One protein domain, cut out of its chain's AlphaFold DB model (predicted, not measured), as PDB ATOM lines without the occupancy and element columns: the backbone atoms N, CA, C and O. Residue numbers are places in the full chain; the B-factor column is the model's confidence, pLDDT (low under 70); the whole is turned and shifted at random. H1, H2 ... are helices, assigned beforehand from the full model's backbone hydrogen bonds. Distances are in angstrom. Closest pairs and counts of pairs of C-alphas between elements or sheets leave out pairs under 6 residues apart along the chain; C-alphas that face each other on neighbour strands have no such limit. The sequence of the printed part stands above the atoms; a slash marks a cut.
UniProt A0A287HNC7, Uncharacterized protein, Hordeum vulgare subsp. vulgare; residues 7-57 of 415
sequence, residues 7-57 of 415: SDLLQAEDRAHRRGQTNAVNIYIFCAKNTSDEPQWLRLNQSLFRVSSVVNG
ATOM      1  N   SER A   7     -39.229 -34.335 -14.959       80.62
ATOM      2  CA  SER A   7     -38.610 -34.858 -13.738       80.62
ATOM      3  C   SER A   7     -38.234 -36.330 -13.882       80.62
ATOM      4  O   SER A   7     -37.140 -36.711 -13.485       80.62
ATOM      5  N   ASP A   8     -39.097 -37.135 -14.508       83.62
ATOM      6  CA  ASP A   8     -38.825 -38.559 -14.745       83.62
ATOM      7  C   ASP A   8     -37.648 -38.750 -15.711       83.62
ATOM      8  O   ASP A   8     -36.840 -39.661 -15.537       83.62
ATOM      9  N   LEU A   9     -37.525 -37.864 -16.708       82.31
ATOM     10  CA  LEU A   9     -36.413 -37.870 -17.658       82.31
ATOM     11  C   LEU A   9     -35.084 -37.556 -16.962       82.31
ATOM     12  O   LEU A   9     -34.120 -38.297 -17.135       82.31
ATOM     13  N   LEU A  10     -35.055 -36.508 -16.134       80.19
ATOM     14  CA  LEU A  10     -33.861 -36.134 -15.372       80.19
ATOM     15  C   LEU A  10     -33.496 -37.209 -14.343       80.19
ATOM     16  O   LEU A  10     -32.333 -37.562 -14.186       80.19
ATOM     17  N   GLN A  11     -34.497 -37.797 -13.689       85.75
ATOM     18  CA  GLN A  11     -34.280 -38.905 -12.772       85.75
ATOM     19  C   GLN A  11     -33.686 -40.118 -13.496       85.75
ATOM     20  O   GLN A  11     -32.799 -40.767 -12.948       85.75
ATOM     21  N   ALA A  12     -34.154 -40.443 -14.703       84.12
ATOM     22  CA  ALA A  12     -33.589 -41.525 -15.503       84.12
ATOM     23  C   ALA A  12     -32.141 -41.225 -15.931       84.12
ATOM     24  O   ALA A  12     -31.286 -42.106 -15.831       84.12
ATOM     25  N   GLU A  13     -31.853 -39.982 -16.326       84.19
ATOM     26  CA  GLU A  13     -30.496 -39.511 -16.622       84.19
ATOM     27  C   GLU A  13     -29.576 -39.652 -15.402       84.19
ATOM     28  O   GLU A  13     -28.528 -40.286 -15.505       84.19
ATOM     29  N   ASP A  14     -29.992 -39.181 -14.227       83.50
ATOM     30  CA  ASP A  14     -29.212 -39.260 -12.984       83.50
ATOM     31  C   ASP A  14     -28.906 -40.708 -12.564       83.50
ATOM     32  O   ASP A  14     -27.875 -40.991 -11.944       83.50
ATOM     33  N   ARG A  15     -29.778 -41.669 -12.912       85.25
ATOM     34  CA  ARG A  15     -29.519 -43.100 -12.664       85.25
ATOM     35  C   ARG A  15     -28.381 -43.634 -13.525       85.25
ATOM     36  O   ARG A  15     -27.651 -44.513 -13.060       85.25
ATOM     37  N   ALA A  16     -28.209 -43.095 -14.729       83.00
ATOM     38  CA  ALA A  16     -27.082 -43.410 -15.599       83.00
ATOM     39  C   ALA A  16     -25.830 -42.585 -15.226       83.00
ATOM     40  O   ALA A  16     -24.731 -43.135 -15.132       83.00
ATOM     41  N   HIS A  17     -25.995 -41.294 -14.921       80.69
ATOM     42  CA  HIS A  17     -24.956 -40.337 -14.513       80.69
ATOM     43  C   HIS A  17     -24.661 -40.392 -13.006       80.69
ATOM     44  O   HIS A  17     -24.609 -39.383 -12.302       80.69
ATOM     45  N   ARG A  18     -24.432 -41.594 -12.473       87.12
ATOM     46  CA  ARG A  18     -24.156 -41.768 -11.042       87.12
ATOM     47  C   ARG A  18     -22.680 -41.566 -10.694       87.12
ATOM     48  O   ARG A  18     -21.773 -41.856 -11.475       87.12
ATOM     49  N   ARG A  19     -22.427 -41.129  -9.458       73.69
ATOM     50  CA  ARG A  19     -21.073 -40.950  -8.915       73.69
ATOM     51  C   ARG A  19     -20.301 -42.276  -8.963       73.69
ATOM     52  O   ARG A  19     -20.723 -43.251  -8.351       73.69
ATOM     53  N   GLY A  20     -19.180 -42.291  -9.684       82.75
ATOM     54  CA  GLY A  20     -18.379 -43.495  -9.946       82.75
ATOM     55  C   GLY A  20     -18.444 -43.989 -11.394       82.75
ATOM     56  O   GLY A  20     -17.682 -44.880 -11.751       82.75
ATOM     57  N   GLN A  21     -19.296 -43.396 -12.235       79.12
ATOM     58  CA  GLN A  21     -19.277 -43.650 -13.670       79.12
ATOM     59  C   GLN A  21     -18.035 -43.014 -14.310       79.12
ATOM     60  O   GLN A  21     -17.808 -41.813 -14.174       79.12
ATOM     61  N   THR A  22     -17.223 -43.824 -14.991       80.31
ATOM     62  CA  THR A  22     -15.969 -43.386 -15.634       80.31
ATOM     63  C   THR A  22     -16.107 -43.178 -17.137       80.31
ATOM     64  O   THR A  22     -15.322 -42.441 -17.726       80.31
ATOM     65  N   ASN A  23     -17.102 -43.817 -17.755       82.62
ATOM     66  CA  ASN A  23     -17.324 -43.767 -19.195       82.62
ATOM     67  C   ASN A  23     -18.363 -42.701 -19.544       82.62
ATOM     68  O   ASN A  23     -19.285 -42.442 -18.767       82.62
ATOM     69  N   ALA A  24     -18.228 -42.105 -20.730       83.94
ATOM     70  CA  ALA A  24     -19.245 -41.207 -21.260       83.94
ATOM     71  C   ALA A  24     -20.572 -41.961 -21.426       83.94
ATOM     72  O   ALA A  24     -20.600 -43.097 -21.902       83.94
ATOM     73  N   VAL A  25     -21.663 -41.329 -21.012       82.94
ATOM     74  CA  VAL A  25     -23.017 -41.853 -21.175       82.94
ATOM     75  C   VAL A  25     -23.670 -41.068 -22.305       82.94
ATOM     76  O   VAL A  25     -23.709 -39.841 -22.267       82.94
ATOM     77  N   ASN A  26     -24.160 -41.788 -23.312       83.44
ATOM     78  CA  ASN A  26     -24.881 -41.217 -24.443       83.44
ATOM     79  C   ASN A  26     -26.364 -41.553 -24.291       83.44
ATOM     80  O   ASN A  26     -26.720 -42.718 -24.107       83.44
ATOM     81  N   ILE A  27     -27.220 -40.537 -24.364       80.12
ATOM     82  CA  ILE A  27     -28.668 -40.687 -24.219       80.12
ATOM     83  C   ILE A  27     -29.293 -40.489 -25.594       80.12
ATOM     84  O   ILE A  27     -29.209 -39.407 -26.171       80.12
ATOM     85  N   TYR A  28     -29.927 -41.541 -26.104       81.12
ATOM     86  CA  TYR A  28     -30.668 -41.508 -27.360       81.12
ATOM     87  C   TYR A  28     -32.159 -41.511 -27.054       81.12
ATOM     88  O   TYR A  28     -32.668 -42.414 -26.389       81.12
ATOM     89  N   ILE A  29     -32.857 -40.487 -27.535       81.00
ATOM     90  CA  ILE A  29     -34.304 -40.359 -27.395       81.00
ATOM     91  C   ILE A  29     -34.912 -40.670 -28.755       81.00
ATOM     92  O   ILE A  29     -34.691 -39.947 -29.725       81.00
ATOM     93  N   PHE A  30     -35.658 -41.768 -28.828       80.94
ATOM     94  CA  PHE A  30     -36.378 -42.143 -30.035       80.94
ATOM     95  C   PHE A  30     -37.708 -41.394 -30.082       80.94
ATOM     96  O   PHE A  30     -38.569 -41.610 -29.228       80.94
ATOM     97  N   CYS A  31     -37.861 -40.532 -31.084       80.31
ATOM     98  CA  CYS A  31     -39.107 -39.838 -31.396       80.31
ATOM     99  C   CYS A  31     -39.575 -40.297 -32.778       80.31
ATOM    100  O   CYS A  31     -38.851 -40.116 -33.760       80.31
ATOM    101  N   ALA A  32     -40.767 -40.890 -32.872       81.75
ATOM    102  CA  ALA A  32     -41.340 -41.205 -34.173       81.75
ATOM    103  C   ALA A  32     -41.831 -39.919 -34.867       81.75
ATOM    104  O   ALA A  32     -42.451 -39.053 -34.250       81.75
ATOM    105  N   LYS A  33     -41.525 -39.779 -36.163       76.44
ATOM    106  CA  LYS A  33     -41.949 -38.624 -36.973       76.44
ATOM    107  C   LYS A  33     -43.461 -38.680 -37.220       76.44
ATOM    108  O   LYS A  33     -43.984 -39.760 -37.488       76.44
ATOM    109  N   ASN A  34     -44.143 -37.531 -37.190       72.75
ATOM    110  CA  ASN A  34     -45.592 -37.401 -37.424       72.75
ATOM    111  C   ASN A  34     -46.492 -38.190 -36.448       72.75
ATOM    112  O   ASN A  34     -47.660 -38.441 -36.751       72.75
ATOM    113  N   THR A  35     -45.979 -38.592 -35.283       80.44
ATOM    114  CA  THR A  35     -46.776 -39.224 -34.219       80.44
ATOM    115  C   THR A  35     -46.968 -38.268 -33.040       80.44
ATOM    116  O   THR A  35     -46.446 -37.151 -33.020       80.44
ATOM    117  N   SER A  36     -47.701 -38.707 -32.011       78.31
ATOM    118  CA  SER A  36     -47.850 -37.972 -30.747       78.31
ATOM    119  C   SER A  36     -46.530 -37.721 -30.003       78.31
ATOM    120  O   SER A  36     -46.509 -36.913 -29.073       78.31
ATOM    121  N   ASP A  37     -45.438 -38.374 -30.408       80.62
ATOM    122  CA  ASP A  37     -44.124 -38.246 -29.777       80.62
ATOM    123  C   ASP A  37     -43.509 -36.861 -30.000       80.62
ATOM    124  O   ASP A  37     -42.887 -36.301 -29.101       80.62
ATOM    125  N   GLU A  38     -43.722 -36.263 -31.172       76.94
ATOM    126  CA  GLU A  38     -43.177 -34.952 -31.526       76.94
ATOM    127  C   GLU A  38     -43.748 -33.806 -30.662       76.94
ATOM    128  O   GLU A  38     -42.965 -33.103 -30.010       76.94
ATOM    129  N   PRO A  39     -45.081 -33.629 -30.528       75.25
ATOM    130  CA  PRO A  39     -45.629 -32.629 -29.613       75.25
ATOM    131  C   PRO A  39     -45.324 -32.951 -28.141       75.25
ATOM    132  O   PRO A  39     -45.183 -32.029 -27.330       75.25
ATOM    133  N   GLN A  40     -45.191 -34.232 -27.775       77.81
ATOM    134  CA  GLN A  40     -44.791 -34.628 -26.424       77.81
ATOM    135  C   GLN A  40     -43.343 -34.220 -26.122       77.81
ATOM    136  O   GLN A  40     -43.082 -33.636 -25.068       77.81
ATOM    137  N   TRP A  41     -42.415 -34.447 -27.052       79.19
ATOM    138  CA  TRP A  41     -41.026 -34.005 -26.946       79.19
ATOM    139  C   TRP A  41     -40.916 -32.482 -26.871       79.19
ATOM    140  O   TRP A  41     -40.218 -31.960 -26.002       79.19
ATOM    141  N   LEU A  42     -41.659 -31.750 -27.708       76.31
ATOM    142  CA  LEU A  42     -41.696 -30.285 -27.656       76.31
ATOM    143  C   LEU A  42     -42.157 -29.778 -26.285       76.31
ATOM    144  O   LEU A  42     -41.527 -28.887 -25.714       76.31
ATOM    145  N   ARG A  43     -43.209 -30.378 -25.715       75.81
ATOM    146  CA  ARG A  43     -43.710 -30.032 -24.378       75.81
ATOM    147  C   ARG A  43     -42.684 -30.337 -23.282       75.81
ATOM    148  O   ARG A  43     -42.487 -29.515 -22.386       75.81
ATOM    149  N   LEU A  44     -42.012 -31.488 -23.352       78.00
ATOM    150  CA  LEU A  44     -40.949 -31.860 -22.411       78.00
ATOM    151  C   LEU A  44     -39.756 -30.907 -22.501       78.00
ATOM    152  O   LEU A  44     -39.279 -30.438 -21.471       78.00
ATOM    153  N   ASN A  45     -39.314 -30.571 -23.712       74.31
ATOM    154  CA  ASN A  45     -38.204 -29.654 -23.948       74.31
ATOM    155  C   ASN A  45     -38.529 -28.237 -23.447       74.31
ATOM    156  O   ASN A  45     -37.723 -27.616 -22.758       74.31
ATOM    157  N   GLN A  46     -39.751 -27.748 -23.689       69.31
ATOM    158  CA  GLN A  46     -40.228 -26.486 -23.113       69.31
ATOM    159  C   GLN A  46     -40.244 -26.520 -21.579       69.31
ATOM    160  O   GLN A  46     -39.855 -25.541 -20.941       69.31
ATOM    161  N   SER A  47     -40.668 -27.638 -20.979       69.50
ATOM    162  CA  SER A  47     -40.649 -27.825 -19.525       69.50
ATOM    163  C   SER A  47     -39.221 -27.821 -18.973       69.50
ATOM    164  O   SER A  47     -38.929 -27.072 -18.043       69.50
ATOM    165  N   LEU A  48     -38.303 -28.580 -19.581       69.19
ATOM    166  CA  LEU A  48     -36.885 -28.623 -19.208       69.19
ATOM    167  C   LEU A  48     -36.230 -27.250 -19.335       69.19
ATOM    168  O   LEU A  48     -35.520 -26.817 -18.429       69.19
ATOM    169  N   PHE A  49     -36.513 -26.531 -20.421       62.00
ATOM    170  CA  PHE A  49     -36.015 -25.178 -20.620       62.00
ATOM    171  C   PHE A  49     -36.577 -24.215 -19.574       62.00
ATOM    172  O   PHE A  49     -35.825 -23.435 -18.995       62.00
ATOM    173  N   ARG A  50     -37.876 -24.296 -19.263       61.19
ATOM    174  CA  ARG A  50     -38.508 -23.480 -18.219       61.19
ATOM    175  C   ARG A  50     -37.876 -23.756 -16.856       61.19
ATOM    176  O   ARG A  50     -37.422 -22.812 -16.215       61.19
ATOM    177  N   VAL A  51     -37.774 -25.018 -16.446       63.12
ATOM    178  CA  VAL A  51     -37.159 -25.417 -15.169       63.12
ATOM    179  C   VAL A  51     -35.692 -24.987 -15.114       63.12
ATOM    180  O   VAL A  51     -35.272 -24.367 -14.141       63.12
ATOM    181  N   SER A  52     -34.928 -25.218 -16.183       59.41
ATOM    182  CA  SER A  52     -33.525 -24.806 -16.261       59.41
ATOM    183  C   SER A  52     -33.373 -23.287 -16.218       59.41
ATOM    184  O   SER A  52     -32.526 -22.794 -15.489       59.41
ATOM    185  N   SER A  53     -34.223 -22.521 -16.906       56.00
ATOM    186  CA  SER A  53     -34.183 -21.052 -16.870       56.00
ATOM    187  C   SER A  53     -34.544 -20.480 -15.496       56.00
ATOM    188  O   SER A  53     -33.950 -19.497 -15.065       56.00
ATOM    189  N   VAL A  54     -35.462 -21.123 -14.771       56.97
ATOM    190  CA  VAL A  54     -35.859 -20.729 -13.411       56.97
ATOM    191  C   VAL A  54     -34.754 -21.013 -12.390       56.97
ATOM    192  O   VAL A  54     -34.643 -20.296 -11.400       56.97
ATOM    193  N   VAL A  55     -33.930 -22.039 -12.616       55.72
ATOM    194  CA  VAL A  55     -32.818 -22.398 -11.720       55.72
ATOM    195  C   VAL A  55     -31.529 -21.673 -12.118       55.72
ATOM    196  O   VAL A  55     -30.821 -21.150 -11.269       55.72
ATOM    197  N   ASN A  56     -31.234 -21.566 -13.407       53.47
ATOM    198  CA  ASN A  56     -29.935 -21.125 -13.913       53.47
ATOM    199  C   ASN A  56     -29.953 -19.691 -14.483       53.47
ATOM    200  O   ASN A  56     -28.895 -19.124 -14.735       53.47
ATOM    201  N   GLY A  57     -31.122 -19.066 -14.648       49.09
ATOM    202  CA  GLY A  57     -31.278 -17.814 -15.398       49.09
ATOM    203  C   GLY A  57     -31.468 -18.069 -16.899       49.09
ATOM    204  O   GLY A  57     -31.128 -19.135 -17.423       49.09
TER     205      GLY A  57
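AT A GLANCE: This is residues 7 to 57 of the 415 residues of an uncharacterized protein of Hordeum vulgare subsp. vulgare (UniProt A0A287HNC7). The longest helix, H2, and a long link drawn out as an arm meet at a corner and make an open V, with the shorter helix H1 in its opening, near H2. From H1 the chain turns round at residues 18 to 23, which stick out, and runs back to H2. The printed part has 51 residues, with two named helices, H1 then H2, and no named strand; its class is all helix. It is loose, with a radius of gyration of the C-alphas of 13.4 A, and flat, spanning 39 by 29 by 15 A.

IN THESE COORDINATES: H2, residues 37 to 56, is 27.3 A long, from C-alpha 37 at (-44.124, -38.246, -29.777) to C-alpha 56 at (-29.935, -21.125, -13.913). H1, residues 7 to 16, is 14.5 A long and begins at (-38.610, -34.858, -13.738).

HOW THE PARTS SIT: H1 and H2 are near each other, their closest C-alphas 8.5 A apart. In both helices every O i to N i+4 pair is within hydrogen-bond range.

THE WHOLE: The farthest C-alphas, those of Gly 20 and Asn 34, are 39.2 A apart. The link of 20 residues is long. The printed part has no cut. Residues 46 to 57 have pLDDT under 70.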